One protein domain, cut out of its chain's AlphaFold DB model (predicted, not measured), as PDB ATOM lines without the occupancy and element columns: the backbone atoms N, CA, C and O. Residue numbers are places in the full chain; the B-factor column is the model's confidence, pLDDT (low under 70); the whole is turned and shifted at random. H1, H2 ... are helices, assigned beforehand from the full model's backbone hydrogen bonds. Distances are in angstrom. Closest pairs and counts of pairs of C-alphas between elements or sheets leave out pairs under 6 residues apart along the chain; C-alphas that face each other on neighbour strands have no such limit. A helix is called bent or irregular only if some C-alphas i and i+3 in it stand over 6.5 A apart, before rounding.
ATOM      1  N   PRO A  14     230.915 128.757 -13.478       57.03
ATOM      2  CA  PRO A  14     229.754 128.293 -14.250       57.03
ATOM      3  C   PRO A  14     230.086 128.005 -15.724       57.03
ATOM      4  O   PRO A  14     229.518 127.102 -16.336       57.03
ATOM      5  N   LYS A  15     231.089 128.706 -16.268       59.75
ATOM      6  CA  LYS A  15     231.641 128.463 -17.608       59.75
ATOM      7  C   LYS A  15     232.299 127.087 -17.752       59.75
ATOM      8  O   LYS A  15     232.185 126.467 -18.804       59.75
ATOM      9  N   ASP A  16     232.964 126.593 -16.715       70.94
ATOM     10  CA  ASP A  16     233.648 125.300 -16.721       70.94
ATOM     11  C   ASP A  16     232.638 124.142 -16.691       70.94
ATOM     12  O   ASP A  16     232.801 123.163 -17.422       70.94
ATOM     13  N   CYS A  17     231.539 124.290 -15.940       74.12
ATOM     14  CA  CYS A  17     230.430 123.333 -15.943       74.12
ATOM     15  C   CYS A  17     229.726 123.274 -17.307       74.12
ATOM     16  O   CYS A  17     229.442 122.186 -17.811       74.12
ATOM     17  N   GLU A  18     229.475 124.424 -17.941       82.31
ATOM     18  CA  GLU A  18     228.901 124.478 -19.291       82.31
ATOM     19  C   GLU A  18     229.812 123.806 -20.325       82.31
ATOM     20  O   GLU A  18     229.337 123.019 -21.148       82.31
ATOM     21  N   ASN A  19     231.122 124.059 -20.257       85.69
ATOM     22  CA  ASN A  19     232.096 123.447 -21.156       85.69
ATOM     23  C   ASN A  19     232.135 121.923 -20.997       85.69
ATOM     24  O   ASN A  19     232.107 121.203 -21.999       85.69
ATOM     25  N   LEU A  20     232.129 121.417 -19.758       87.19
ATOM     26  CA  LEU A  20     232.071 119.981 -19.487       87.19
ATOM     27  C   LEU A  20     230.780 119.359 -20.036       87.19
ATOM     28  O   LEU A  20     230.806 118.314 -20.685       87.19
ATOM     29  N   VAL A  21     229.643 120.026 -19.836       87.75
ATOM     30  CA  VAL A  21     228.351 119.590 -20.371       87.75
ATOM     31  C   VAL A  21     228.367 119.500 -21.897       87.75
ATOM     32  O   VAL A  21     227.847 118.532 -22.462       87.75
ATOM     33  N   GLN A  22     228.938 120.495 -22.578       88.25
ATOM     34  CA  GLN A  22     229.057 120.479 -24.036       88.25
ATOM     35  C   GLN A  22     230.015 119.387 -24.510       88.25
ATOM     36  O   GLN A  22     229.703 118.678 -25.465       88.25
ATOM     37  N   PHE A  23     231.132 119.190 -23.812       89.88
ATOM     38  CA  PHE A  23     232.066 118.109 -24.102       89.88
ATOM     39  C   PHE A  23     231.393 116.732 -24.003       89.88
ATOM     40  O   PHE A  23     231.453 115.954 -24.956       89.88
ATOM     41  N   VAL A  24     230.657 116.461 -22.919       89.94
ATOM     42  CA  VAL A  24     229.906 115.204 -22.746       89.94
ATOM     43  C   VAL A  24     228.839 115.037 -23.831       89.94
ATOM     44  O   VAL A  24     228.669 113.938 -24.354       89.94
ATOM     45  N   ARG A  25     228.147 116.110 -24.238       90.75
ATOM     46  CA  ARG A  25     227.187 116.059 -25.358       90.75
ATOM     47  C   ARG A  25     227.847 115.664 -26.675       90.75
ATOM     48  O   ARG A  25     227.298 114.834 -27.392       90.75
ATOM     49  N   ILE A  26     228.994 116.262 -26.996       90.12
ATOM     50  CA  ILE A  26     229.743 115.945 -28.218       90.12
ATOM     51  C   ILE A  26     230.196 114.486 -28.176       90.12
ATOM     52  O   ILE A  26     230.025 113.769 -29.159       90.12
ATOM     53  N   LEU A  27     230.710 114.031 -27.033       90.00
ATOM     54  CA  LEU A  27     231.166 112.658 -26.842       90.00
ATOM     55  C   LEU A  27     230.019 111.655 -27.038       90.00
ATOM     56  O   LEU A  27     230.158 110.724 -27.830       90.00
ATOM     57  N   ILE A  28     228.861 111.893 -26.414       91.81
ATOM     58  CA  ILE A  28     227.649 111.079 -26.607       91.81
ATOM     59  C   ILE A  28     227.234 111.065 -28.086       91.81
ATOM     60  O   ILE A  28     227.015 109.999 -28.652       91.81
ATOM     61  N   ALA A  29     227.179 112.227 -28.746       89.12
ATOM     62  CA  ALA A  29     226.770 112.317 -30.148       89.12
ATOM     63  C   ALA A  29     227.707 111.544 -31.094       89.12
ATOM     64  O   ALA A  29     227.238 110.889 -32.026       89.12
ATOM     65  N   GLN A  30     229.019 111.592 -30.846       90.31
ATOM     66  CA  GLN A  30     230.013 110.836 -31.611       90.31
ATOM     67  C   GLN A  30     229.841 109.328 -31.405       90.31
ATOM     68  O   GLN A  30     229.794 108.579 -32.382       90.31
ATOM     69  N   LEU A  31     229.677 108.875 -30.157       90.06
ATOM     70  CA  LEU A  31     229.474 107.458 -29.849       90.06
ATOM     71  C   LEU A  31     228.168 106.915 -30.445       90.06
ATOM     72  O   LEU A  31     228.191 105.869 -31.092       90.06
ATOM     73  N   SER A  32     227.055 107.645 -30.312       88.12
ATOM     74  CA  SER A  32     225.776 107.279 -30.937       88.12
ATOM     75  C   SER A  32     225.839 107.318 -32.471       88.12
ATOM     76  O   SER A  32     225.154 106.551 -33.145       88.12
ATOM     77  N   GLY A  33     226.653 108.201 -33.057       87.00
ATOM     78  CA  GLY A  33     226.898 108.228 -34.501       87.00
ATOM     79  C   GLY A  33     227.649 106.983 -34.979       87.00
ATOM     80  O   GLY A  33     227.234 106.337 -35.943       87.00
ATOM     81  N   CYS A  34     228.718 106.614 -34.270       88.69
ATOM     82  CA  CYS A  34     229.497 105.409 -34.541       88.69
ATOM     83  C   CYS A  34     228.664 104.132 -34.359       88.69
ATOM     84  O   CYS A  34     228.734 103.242 -35.207       88.69
ATOM     85  N   SER A  35     227.834 104.046 -33.315       88.38
ATOM     86  CA  SER A  35     227.021 102.851 -33.049       88.38
ATOM     87  C   SER A  35     226.068 102.519 -34.198       88.38
ATOM     88  O   SER A  35     225.941 101.353 -34.569       88.38
ATOM     89  N   ARG A  36     225.471 103.536 -34.838       86.56
ATOM     90  CA  ARG A  36     224.612 103.361 -36.024       86.56
ATOM     91  C   ARG A  36     225.369 102.738 -37.195       86.56
ATOM     92  O   ARG A  36     224.831 101.859 -37.858       86.56
ATOM     93  N   GLN A  37     226.616 103.150 -37.424       86.75
ATOM     94  CA  GLN A  37     227.454 102.577 -38.484       86.75
ATOM     95  C   GLN A  37     227.806 101.114 -38.186       86.75
ATOM     96  O   GLN A  37     227.697 100.256 -39.061       86.75
ATOM     97  N   PHE A  38     228.148 100.798 -36.935       85.19
ATOM     98  CA  PHE A  38     228.405  99.418 -36.515       85.19
ATOM     99  C   PHE A  38     227.149  98.536 -36.542       85.19
ATOM    100  O   PHE A  38     227.260  97.339 -36.811       85.19
ATOM    101  N   ALA A  39     225.960  99.101 -36.315       84.31
ATOM    102  CA  ALA A  39     224.693  98.390 -36.467       84.31
ATOM    103  C   ALA A  39     224.409  98.033 -37.938       84.31
ATOM    104  O   ALA A  39     224.038  96.894 -38.217       84.31
ATOM    105  N   ILE A  40     224.659  98.957 -38.877       86.06
ATOM    106  CA  ILE A  40     224.553  98.694 -40.325       86.06
ATOM    107  C   ILE A  40     225.531  97.585 -40.731       86.06
ATOM    108  O   ILE A  40     225.112  96.594 -41.323       86.06
ATOM    109  N   LEU A  41     226.801  97.696 -40.324       84.62
ATOM    110  CA  LEU A  41     227.823  96.678 -40.592       84.62
ATOM    111  C   LEU A  41     227.428  95.302 -40.033       84.62
ATOM    112  O   LEU A  41     227.645  94.277 -40.675       84.62
ATOM    113  N   SER A  42     226.833  95.266 -38.838       82.06
ATOM    114  CA  SER A  42     226.330  94.024 -38.248       82.06
ATOM    115  C   SER A  42     225.196  93.411 -39.075       82.06
ATOM    116  O   SER A  42     225.132  92.188 -39.177       82.06
ATOM    117  N   GLY A  43     224.317  94.232 -39.657       81.31
ATOM    118  CA  GLY A  43     223.253  93.778 -40.554       81.31
ATOM    119  C   GLY A  43     223.793  93.242 -41.881       81.31
ATOM    120  O   GLY A  43     223.352  92.193 -42.341       81.31
ATOM    121  N   GLU A  44     224.790  93.906 -42.468       82.88
ATOM    122  CA  GLU A  44     225.444  93.445 -43.699       82.88
ATOM    123  C   GLU A  44     226.190  92.121 -43.492       82.88
ATOM    124  O   GLU A  44     226.088  91.220 -44.317       82.88
ATOM    125  N   LEU A  45     226.880  91.940 -42.363       79.06
ATOM    126  CA  LEU A  45     227.590  90.689 -42.063       79.06
ATOM    127  C   LEU A  45     226.651  89.497 -41.834       79.06
ATOM    128  O   LEU A  45     227.003  88.371 -42.188       79.06
ATOM    129  N   GLN A  46     225.447  89.742 -41.307       75.38
ATOM    130  CA  GLN A  46     224.400  88.720 -41.225       75.38
ATOM    131  C   GLN A  46     223.909  88.277 -42.611       75.38
ATOM    132  O   GLN A  46     223.557  87.114 -42.769       75.38
ATOM    133  N   GLN A  47     223.934  89.154 -43.623       78.06
ATOM    134  CA  GLN A  47     223.585  88.785 -45.005       78.06
ATOM    135  C   GLN A  47     224.650  87.906 -45.680       78.06
ATOM    136  O   GLN A  47     224.359  87.261 -46.684       78.06
ATOM    137  N   VAL A  48     225.874  87.868 -45.140       80.62
ATOM    138  CA  VAL A  48     227.008  87.082 -45.664       80.62
ATOM    139  C   VAL A  48     227.227  85.791 -44.844       80.62
ATOM    140  O   VAL A  48     228.293  85.186 -44.911       80.62
ATOM    141  N   ASP A  49     226.242  85.361 -44.043       72.31
ATOM    142  CA  ASP A  49     226.303  84.188 -43.142       72.31
ATOM    143  C   ASP A  49     227.492  84.191 -42.151       72.31
ATOM    144  O   ASP A  49     227.860  83.166 -41.568       72.31
ATOM    145  N   TYR A  50     228.100  85.356 -41.895       71.88
ATOM    146  CA  TYR A  50     229.201  85.483 -40.945       71.88
ATOM    147  C   TYR A  50     228.677  85.887 -39.564       71.88
ATOM    148  O   TYR A  50     228.305  87.037 -39.326       71.88
ATOM    149  N   THR A  51     228.695  84.948 -38.615       68.69
ATOM    150  CA  THR A  51     228.326  85.205 -37.216       68.69
ATOM    151  C   THR A  51     229.578  85.261 -36.327       68.69
ATOM    152  O   THR A  51     230.177  84.231 -36.009       68.69
ATOM    153  N   PRO A  52     230.038  86.459 -35.918       70.69
ATOM    154  CA  PRO A  52     231.174  86.572 -35.011       70.69
ATOM    155  C   PRO A  52     230.825  86.011 -33.624       70.69
ATOM    156  O   PRO A  52     229.697  86.139 -33.156       70.69
ATOM    157  N   LYS A  53     231.821  85.447 -32.920       70.00
ATOM    158  CA  LYS A  53     231.658  84.883 -31.559       70.00
ATOM    159  C   LYS A  53     231.073  85.869 -30.539       70.00
ATOM    160  O   LYS A  53     230.454  85.448 -29.571       70.00
ATOM    161  N   ILE A  54     231.314  87.166 -30.731       72.56
ATOM    162  CA  ILE A  54     230.723  88.254 -29.948       72.56
ATOM    163  C   ILE A  54     230.083  89.213 -30.953       72.56
ATOM    164  O   ILE A  54     230.773  89.601 -31.902       72.56
ATOM    165  N   PRO A  55     228.818  89.629 -30.756       81.75
ATOM    166  CA  PRO A  55     228.191  90.632 -31.604       81.75
ATOM    167  C   PRO A  55     229.059  91.890 -31.686       81.75
ATOM    168  O   PRO A  55     229.500  92.420 -30.663       81.75
ATOM    169  N   ILE A  56     229.309  92.372 -32.903       83.62
ATOM    170  CA  ILE A  56     230.205  93.514 -33.153       83.62
ATOM    171  C   ILE A  56     229.744  94.747 -32.378       83.62
ATOM    172  O   ILE A  56     230.564  95.420 -31.760       83.62
ATOM    173  N   LEU A  57     228.430  94.983 -32.336       83.56
ATOM    174  CA  LEU A  57     227.832  96.082 -31.584       83.56
ATOM    175  C   LEU A  57     228.120  95.979 -30.075       83.56
ATOM    176  O   LEU A  57     228.470  96.974 -29.446       83.56
ATOM    177  N   ARG A  58     228.069  94.768 -29.504       84.12
ATOM    178  CA  ARG A  58     228.383  94.527 -28.086       84.12
ATOM    179  C   ARG A  58     229.857  94.800 -27.786       84.12
ATOM    180  O   ARG A  58     230.181  95.400 -26.768       84.12
ATOM    181  N   ARG A  59     230.755  94.409 -28.698       84.88
ATOM    182  CA  ARG A  59     232.194  94.682 -28.570       84.88
ATOM    183  C   ARG A  59     232.528  96.168 -28.732       84.88
ATOM    184  O   ARG A  59     233.389  96.665 -28.014       84.88
ATOM    185  N   PHE A  60     231.854  96.865 -29.648       88.69
ATOM    186  CA  PHE A  60     231.977  98.315 -29.811       88.69
ATOM    187  C   PHE A  60     231.600  99.046 -28.520       88.69
ATOM    188  O   PHE A  60     232.377  99.875 -28.043       88.69
ATOM    189  N   TRP A  61     230.446  98.706 -27.935       88.88
ATOM    190  CA  TRP A  61     229.984  99.341 -26.705       88.88
ATOM    191  C   TRP A  61     230.896  99.049 -25.514       88.88
ATOM    192  O   TRP A  61     231.230  99.986 -24.801       88.88
ATOM    193  N   ALA A  62     231.389  97.817 -25.349       85.94
ATOM    194  CA  ALA A  62     232.334  97.487 -24.275       85.94
ATOM    195  C   ALA A  62     233.588  98.387 -24.292       85.94
ATOM    196  O   ALA A  62     233.933  98.991 -23.284       85.94
ATOM    197  N   ILE A  63     234.226  98.547 -25.458       86.31
ATOM    198  CA  ILE A  63     235.445  99.367 -25.594       86.31
ATOM    199  C   ILE A  63     235.131 100.863 -25.450       86.31
ATOM    200  O   ILE A  63     235.886 101.615 -24.836       86.31
ATOM    201  N   SER A  64     234.019 101.311 -26.035       87.56
ATOM    202  CA  SER A  64     233.641 102.728 -26.026       87.56
ATOM    203  C   SER A  64     233.265 103.213 -24.628       87.56
ATOM    204  O   SER A  64     233.604 104.336 -24.255       87.56
ATOM    205  N   LEU A  65     232.574 102.371 -23.856       88.00
ATOM    206  CA  LEU A  65     232.158 102.684 -22.493       88.00
ATOM    207  C   LEU A  65     233.333 102.670 -21.519       88.00
ATOM    208  O   LEU A  65     233.404 103.568 -20.689       88.00
ATOM    209  N   GLU A  66     234.285 101.746 -21.672       87.31
ATOM    210  CA  GLU A  66     235.532 101.739 -20.893       87.31
ATOM    211  C   GLU A  66     236.339 103.034 -21.110       87.31
ATOM    212  O   GLU A  66     236.761 103.681 -20.152       87.31
ATOM    213  N   GLY A  67     236.477 103.487 -22.362       84.44
ATOM    214  CA  GLY A  67     237.148 104.757 -22.660       84.44
ATOM    215  C   GLY A  67     236.395 105.986 -22.131       84.44
ATOM    216  O   GLY A  67     237.011 106.947 -21.671       84.44
ATOM    217  N   MET A  68     235.060 105.968 -22.170       87.75
ATOM    218  CA  MET A  68     234.237 107.040 -21.603       87.75
ATOM    219  C   MET A  68     234.338 107.086 -20.073       87.75
ATOM    220  O   MET A  68     234.415 108.173 -19.503       87.75
ATOM    221  N   GLU A  69     234.367 105.926 -19.417       87.88
ATOM    222  CA  GLU A  69     234.572 105.791 -17.975       87.88
ATOM    223  C   GLU A  69     235.921 106.383 -17.547       87.88
ATOM    224  O   GLU A  69     235.959 107.196 -16.623       87.88
ATOM    225  N   GLU A  70     237.009 106.077 -18.263       85.88
ATOM    226  CA  GLU A  70     238.339 106.642 -17.988       85.88
ATOM    227  C   GLU A  70     238.320 108.178 -18.066       85.88
ATOM    228  O   GLU A  70     238.747 108.857 -17.128       85.88
ATOM    229  N   ILE A  71     237.732 108.738 -19.131       85.88
ATOM    230  CA  ILE A  71     237.603 110.193 -19.316       85.88
ATOM    231  C   ILE A  71     236.797 110.828 -18.179       85.88
ATOM    232  O   ILE A  71     237.186 111.877 -17.658       85.88
ATOM    233  N   LEU A  72     235.675 110.223 -17.792       87.12
ATOM    234  CA  LEU A  72     234.833 110.741 -16.714       87.12
ATOM    235  C   LEU A  72     235.541 110.649 -15.362       87.12
ATOM    236  O   LEU A  72     235.480 111.602 -14.590       87.12
ATOM    237  N   SER A  73     236.279 109.571 -15.101       85.75
ATOM    238  CA  SER A  73     237.001 109.373 -13.840       85.75
ATOM    239  C   SER A  73     238.046 110.457 -13.557       85.75
ATOM    240  O   SER A  73     238.219 110.863 -12.403       85.75
ATOM    241  N   GLU A  74     238.684 110.982 -14.605       84.75
ATOM    242  CA  GLU A  74     239.644 112.084 -14.517       84.75
ATOM    243  C   GLU A  74     238.956 113.434 -14.240       84.75
ATOM    244  O   GLU A  74     239.475 114.245 -13.474       84.75
ATOM    245  N   HIS A  75     237.756 113.668 -14.787       85.69
ATOM    246  CA  HIS A  75     236.979 114.890 -14.525       85.69
ATOM    247  C   HIS A  75     236.259 114.866 -13.164       85.69
ATOM    248  O   HIS A  75     236.034 115.924 -12.575       85.69
ATOM    249  N   LEU A  76     235.923 113.675 -12.656       83.81
ATOM    250  CA  LEU A  76     235.238 113.439 -11.377       83.81
ATOM    251  C   LEU A  76     236.193 113.253 -10.186       83.81
ATOM    252  O   LEU A  76     235.755 113.048  -9.055       83.81
ATOM    253  N   ASN A  77     237.506 113.335 -10.428       77.94
ATOM    254  CA  ASN A  77     238.556 113.297  -9.408       77.94
ATOM    255  C   ASN A  77     238.611 111.995  -8.570       77.94
ATOM    256  O   ASN A  77     239.111 111.991  -7.442       77.94
ATOM    257  N   VAL A  78     238.150 110.867  -9.129       67.25
ATOM    258  CA  VAL A  78     238.040 109.564  -8.431       67.25
ATOM    259  C   VAL A  78     239.397 109.051  -7.931       67.25
ATOM    260  O   VAL A  78     239.506 108.462  -6.855       67.25
ATOM    261  N   TRP A  79     240.471 109.316  -8.676       52.31
ATOM    262  CA  TRP A  79     241.805 108.764  -8.414       52.31
ATOM    263  C   TRP A  79     242.640 109.542  -7.390       52.31
ATOM    264  O   TRP A  79     243.695 109.060  -6.966       52.31
ATOM    265  N   PRO A 124     239.352 118.915 -12.075       82.81
ATOM    266  CA  PRO A 124     238.780 117.715 -11.472       82.81
ATOM    267  C   PRO A 124     238.042 118.037 -10.176       82.81
ATOM    268  O   PRO A 124     238.652 118.541  -9.232       82.81
ATOM    269  N   ASP A 125     236.757 117.704 -10.126       83.75
ATOM    270  CA  ASP A 125     235.901 117.905  -8.961       83.75
ATOM    271  C   ASP A 125     234.798 116.838  -8.928       83.75
ATOM    272  O   ASP A 125     234.239 116.472  -9.961       83.75
ATOM    273  N   VAL A 126     234.472 116.357  -7.731       86.00
ATOM    274  CA  VAL A 126     233.377 115.414  -7.495       86.00
ATOM    275  C   VAL A 126     232.041 116.053  -7.891       86.00
ATOM    276  O   VAL A 126     231.195 115.369  -8.459       86.00
ATOM    277  N   TYR A 127     231.873 117.369  -7.698       88.12
ATOM    278  CA  TYR A 127     230.648 118.113  -8.038       88.12
ATOM    279  C   TYR A 127     230.366 118.219  -9.544       88.12
ATOM    280  O   TYR A 127     229.226 118.472  -9.943       88.12
ATOM    281  N   ASN A 128     231.358 117.941 -10.398       89.12
ATOM    282  CA  ASN A 128     231.188 117.923 -11.853       89.12
ATOM    283  C   ASN A 128     230.149 116.891 -12.325       89.12
ATOM    284  O   ASN A 128     229.651 116.994 -13.446       89.12
ATOM    285  N   ILE A 129     229.787 115.924 -11.474       89.50
ATOM    286  CA  ILE A 129     228.739 114.936 -11.742       89.50
ATOM    287  C   ILE A 129     227.341 115.557 -11.872       89.50
ATOM    288  O   ILE A 129     226.552 115.100 -12.696       89.50
ATOM    289  N   VAL A 130     227.036 116.614 -11.112       90.50
ATOM    290  CA  VAL A 130     225.702 117.243 -11.049       90.50
ATOM    291  C   VAL A 130     225.181 117.660 -12.427       90.50
ATOM    292  O   VAL A 130     224.106 117.198 -12.811       90.50
ATOM    293  N   PRO A 131     225.919 118.456 -13.223       88.81
ATOM    294  CA  PRO A 131     225.420 118.922 -14.516       88.81
ATOM    295  C   PRO A 131     225.442 117.861 -15.635       88.81
ATOM    296  O   PRO A 131     224.778 118.042 -16.662       88.81
ATOM    297  N   ILE A 132     226.204 116.769 -15.481       90.62
ATOM    298  CA  ILE A 132     226.364 115.729 -16.520       90.62
ATOM    299  C   ILE A 132     225.506 114.480 -16.278       90.62
ATOM    300  O   ILE A 132     225.243 113.739 -17.229       90.62
ATOM    301  N   PHE A 133     225.045 114.253 -15.043       90.38
ATOM    302  CA  PHE A 133     224.384 113.016 -14.620       90.38
ATOM    303  C   PHE A 133     223.185 112.638 -15.492       90.38
ATOM    304  O   PHE A 133     223.123 111.518 -15.997       90.38
ATOM    305  N   HIS A 134     222.255 113.568 -15.747       88.88
ATOM    306  CA  HIS A 134     221.063 113.270 -16.551       88.88
ATOM    307  C   HIS A 134     221.412 112.853 -17.977       88.88
ATOM    308  O   HIS A 134     220.743 111.998 -18.550       88.88
ATOM    309  N   LYS A 135     222.467 113.437 -18.557       89.75
ATOM    310  CA  LYS A 135     222.891 113.128 -19.927       89.75
ATOM    311  C   LYS A 135     223.425 111.713 -20.019       89.75
ATOM    312  O   LYS A 135     223.042 110.979 -20.924       89.75
ATOM    313  N   ILE A 136     224.269 111.337 -19.062       90.31
ATOM    314  CA  ILE A 136     224.859 110.001 -19.005       90.31
ATOM    315  C   ILE A 136     223.783 108.967 -18.651       90.31
ATOM    316  O   ILE A 136     223.754 107.903 -19.257       90.31
ATOM    317  N   ALA A 137     222.841 109.290 -17.761       88.75
ATOM    318  CA  ALA A 137     221.734 108.400 -17.412       88.75
ATOM    319  C   ALA A 137     220.790 108.124 -18.599       88.75
ATOM    320  O   ALA A 137     220.377 106.984 -18.804       88.75
ATOM    321  N   ILE A 138     220.465 109.144 -19.408       89.38
ATOM    322  CA  ILE A 138     219.681 108.962 -20.643       89.38
ATOM    323  C   ILE A 138     220.458 108.094 -21.639       89.38
ATOM    324  O   ILE A 138     219.891 107.169 -22.215       89.38
ATOM    325  N   PHE A 139     221.752 108.365 -21.803       90.50
ATOM    326  CA  PHE A 139     222.618 107.611 -22.704       90.50
ATOM    327  C   PHE A 139     222.768 106.139 -22.290       90.50
ATOM    328  O   PHE A 139     222.660 105.257 -23.134       90.50
ATOM    329  N   SER A 140     222.922 105.858 -20.991       88.88
ATOM    330  CA  SER A 140     222.950 104.495 -20.431       88.88
ATOM    331  C   SER A 140     221.712 103.698 -20.839       88.88
ATOM    332  O   SER A 140     221.837 102.599 -21.375       88.88
ATOM    333  N   ARG A 141     220.521 104.293 -20.681       87.50
ATOM    334  CA  ARG A 141     219.249 103.661 -21.065       87.50
ATOM    335  C   ARG A 141     219.114 103.455 -22.569       87.50
ATOM    336  O   ARG A 141     218.529 102.469 -23.004       87.50
ATOM    337  N   GLU A 142     219.620 104.384 -23.381       88.38
ATOM    338  CA  GLU A 142     219.640 104.218 -24.839       88.38
ATOM    339  C   GLU A 142     220.464 102.984 -25.235       88.38
ATOM    340  O   GLU A 142     220.039 102.211 -26.092       88.38
ATOM    341  N   ILE A 143     221.606 102.772 -24.579       86.12
ATOM    342  CA  ILE A 143     222.487 101.629 -24.831       86.12
ATOM    343  C   ILE A 143     221.870 100.320 -24.332       86.12
ATOM    344  O   ILE A 143     221.894  99.334 -25.065       86.12
ATOM    345  N   GLU A 144     221.290 100.311 -23.129       88.38
ATOM    346  CA  GLU A 144     220.558  99.160 -22.566       88.38
ATOM    347  C   GLU A 144     219.461  98.691 -23.534       88.38
ATOM    348  O   GLU A 144     219.422  97.525 -23.924       88.38
ATOM    349  N   ASN A 145     218.665  99.629 -24.061       86.69
ATOM    350  CA  ASN A 145     217.635  99.334 -25.060       86.69
ATOM    351  C   ASN A 145     218.199  98.789 -26.386       86.69
ATOM    352  O   ASN A 145     217.550  97.972 -27.036       86.69
ATOM    353  N   GLN A 146     219.384  99.239 -26.815       83.25
ATOM    354  CA  GLN A 146     220.027  98.751 -28.044       83.25
ATOM    355  C   GLN A 146     220.623  97.348 -27.887       83.25
ATOM    356  O   GLN A 146     220.682  96.596 -28.861       83.25
ATOM    357  N   LEU A 147     221.103  97.009 -26.690       81.56
ATOM    358  CA  LEU A 147     221.739  95.725 -26.398       81.56
ATOM    359  C   LEU A 147     220.750  94.669 -25.891       81.56
ATOM    360  O   LEU A 147     221.063  93.482 -25.971       81.56
ATOM    361  N   GLY A 148     219.580  95.082 -25.395       77.56
ATOM    362  CA  GLY A 148     218.644  94.201 -24.695       77.56
ATOM    363  C   GLY A 148     219.190  93.691 -23.355       77.56
ATOM    364  O   GLY A 148     218.706  92.679 -22.857       77.56
ATOM    365  N   ASP A 149     220.215  94.359 -22.816       79.06
ATOM    366  CA  ASP A 149     220.796  94.101 -21.497       79.06
ATOM    367  C   ASP A 149     220.229  95.135 -20.510       79.06
ATOM    368  O   ASP A 149     220.168  96.324 -20.827       79.06
ATOM    369  N   ASP A 150     219.888  94.703 -19.294       70.88
ATOM    370  CA  ASP A 150     219.327  95.581 -18.251       70.88
ATOM    371  C   ASP A 150     220.379  96.479 -17.562       70.88
ATOM    372  O   ASP A 150     220.027  97.335 -16.752       70.88
ATOM    373  N   CYS A 151     221.674  96.287 -17.853       70.50
ATOM    374  CA  CYS A 151     222.771  96.984 -17.176       70.50
ATOM    375  C   CYS A 151     223.832  97.498 -18.158       70.50
ATOM    376  O   CYS A 151     224.526  96.711 -18.807       70.50
ATOM    377  N   CYS A 152     224.047  98.816 -18.195       83.56
ATOM    378  CA  CYS A 152     225.190  99.427 -18.875       83.56
ATOM    379  C   CYS A 152     226.387  99.623 -17.928       83.56
ATOM    380  O   CYS A 152     226.220 100.100 -16.806       83.56
ATOM    381  N   GLN A 153     227.616  99.367 -18.401       84.94
ATOM    382  CA  GLN A 153     228.849  99.596 -17.627       84.94
ATOM    383  C   GLN A 153     228.942 101.029 -17.081       84.94
ATOM    384  O   GLN A 153     229.195 101.217 -15.891       84.94
ATOM    385  N   ILE A 154     228.677 102.040 -17.920       86.44
ATOM    386  CA  ILE A 154     228.740 103.439 -17.477       86.44
ATOM    387  C   ILE A 154     227.616 103.786 -16.498       86.44
ATOM    388  O   ILE A 154     227.821 104.587 -15.590       86.44
ATOM    389  N   GLY A 155     226.446 103.156 -16.642       84.50
ATOM    390  CA  GLY A 155     225.338 103.283 -15.701       84.50
ATOM    391  C   GLY A 155     225.731 102.789 -14.313       84.50
ATOM    392  O   GLY A 155     225.593 103.530 -13.341       84.50
ATOM    393  N   THR A 156     226.307 101.586 -14.231       87.38
ATOM    394  CA  THR A 156     226.831 101.017 -12.980       87.38
ATOM    395  C   THR A 156     227.923 101.900 -12.384       87.38
ATOM    396  O   THR A 156     227.844 102.248 -11.210       87.38
ATOM    397  N   TYR A 157     228.893 102.340 -13.191       89.12
ATOM    398  CA  TYR A 157     229.964 103.231 -12.737       89.12
ATOM    399  C   TYR A 157     229.426 104.539 -12.137       89.12
ATOM    400  O   TYR A 157     229.824 104.923 -11.038       89.12
ATOM    401  N   MET A 158     228.481 105.204 -12.814       88.25
ATOM    402  CA  MET A 158     227.849 106.427 -12.304       88.25
ATOM    403  C   MET A 158     227.109 106.172 -10.992       88.25
ATOM    404  O   MET A 158     227.226 106.969 -10.062       88.25
ATOM    405  N   GLN A 159     226.369 105.065 -10.895       87.69
ATOM    406  CA  GLN A 159     225.645 104.719  -9.676       87.69
ATOM    407  C   GLN A 159     226.595 104.453  -8.507       87.69
ATOM    408  O   GLN A 159     226.368 104.991  -7.425       87.69
ATOM    409  N   THR A 160     227.673 103.695  -8.725       87.75
ATOM    410  CA  THR A 160     228.704 103.425  -7.713       87.75
ATOM    411  C   THR A 160     229.420 104.706  -7.295       87.75
ATOM    412  O   THR A 160     229.528 104.982  -6.103       87.75
ATOM    413  N   PHE A 161     229.839 105.542  -8.248       89.44
ATOM    414  CA  PHE A 161     230.492 106.818  -7.952       89.44
ATOM    415  C   PHE A 161     229.596 107.739  -7.119       89.44
ATOM    416  O   PHE A 161     230.042 108.302  -6.115       89.44
ATOM    417  N   VAL A 162     228.322 107.867  -7.503       89.88
ATOM    418  CA  VAL A 162     227.363 108.672  -6.746       89.88
ATOM    419  C   VAL A 162     227.178 108.085  -5.344       89.88
ATOM    420  O   VAL A 162     227.284 108.819  -4.363       89.88
ATOM    421  N   ALA A 163     226.977 106.766  -5.239       86.00
ATOM    422  CA  ALA A 163     226.714 106.061  -3.987       86.00
ATOM    423  C   ALA A 163     227.866 106.130  -2.966       86.00
ATOM    424  O   ALA A 163     227.586 106.292  -1.772       86.00
ATOM    425  N   GLU A 164     229.111 105.986  -3.431       83.62
ATOM    426  CA  GLU A 164     230.302 105.790  -2.590       83.62
ATOM    427  C   GLU A 164     231.153 107.053  -2.422       83.62
ATOM    428  O   GLU A 164     231.665 107.291  -1.332       83.62
ATOM    429  N   ALA A 165     231.312 107.873  -3.466       85.94
ATOM    430  CA  ALA A 165     232.194 109.040  -3.424       85.94
ATOM    431  C   ALA A 165     231.417 110.351  -3.265       85.94
ATOM    432  O   ALA A 165     231.739 111.164  -2.399       85.94
ATOM    433  N   PHE A 166     230.380 110.561  -4.082       89.81
ATOM    434  CA  PHE A 166     229.690 111.851  -4.126       89.81
ATOM    435  C   PHE A 166     228.897 112.149  -2.855       89.81
ATOM    436  O   PHE A 166     229.027 113.236  -2.297       89.81
ATOM    437  N   PHE A 167     228.108 111.190  -2.360       90.19
ATOM    438  CA  PHE A 167     227.330 111.418  -1.138       90.19
ATOM    439  C   PHE A 167     228.194 111.629   0.099       90.19
ATOM    440  O   PHE A 167     227.819 112.437   0.942       90.19
ATOM    441  N   GLU A 168     229.314 110.915   0.224       88.44
ATOM    442  CA  GLU A 168     230.193 111.081   1.382       88.44
ATOM    443  C   GLU A 168     230.876 112.451   1.350       88.44
ATOM    444  O   GLU A 168     230.906 113.148   2.361       88.44
TER     445      GLU A 168
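What this domain is: This is residues 14 to 79 and 124 to 168 of the 615 residues of a protein of Meloidogyne enterolobii (UniProt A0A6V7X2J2). Four nearly aligned helices make an elongated up-and-down bundle, each running against the one before, with H2 and H3 between long H1 and short H4. The printed part has 111 residues with helices H1 to H4 in order and no named strand, class all helix. It is only just compact, close to loose: radius of gyration of the C-alphas 15.7 A, spans 51 by 27 by 22 A.

Where its parts are: H1, residues 14 to 47, 50.4 A, begins at C-alpha 14 (229.754, 128.293, -14.250). H2 is residues 56 to 75, 29.2 A. H3, residues 126 to 147, 29.7 A, is irregular: C-alphas 131 and 134 are 7.4 A apart. H4, residues 153 to 168, 22.2 A, is only just irregular, C-alphas 164 and 167 being 6.53 A apart; it ends at C-alpha 168 (230.193, 111.081, 1.382).

How they stand to each other: H1, with residues 31 to 42 alone, touches H2 in a hairpin at a shallow tilt of 12 degrees; closest C-alphas Phe 38 and Leu 57, 6.0 A. H3 and H4 form another, at 26 degrees; closest C-alphas Ser 140 and Gly 155, 5.4 A. H1 and H4 are apart. Every O i to N i+4 pair is within hydrogen-bond range in H2, 29 of 30 in H1, 13 of 18 in H3, 9 of 12 in H4.

The domain as a whole: Residues 80 to 123 are cut out; C-alphas 79 and 124 are 9.9 A apart. Residues 14 to 15, 51 and 78 to 79 have pLDDT under 70.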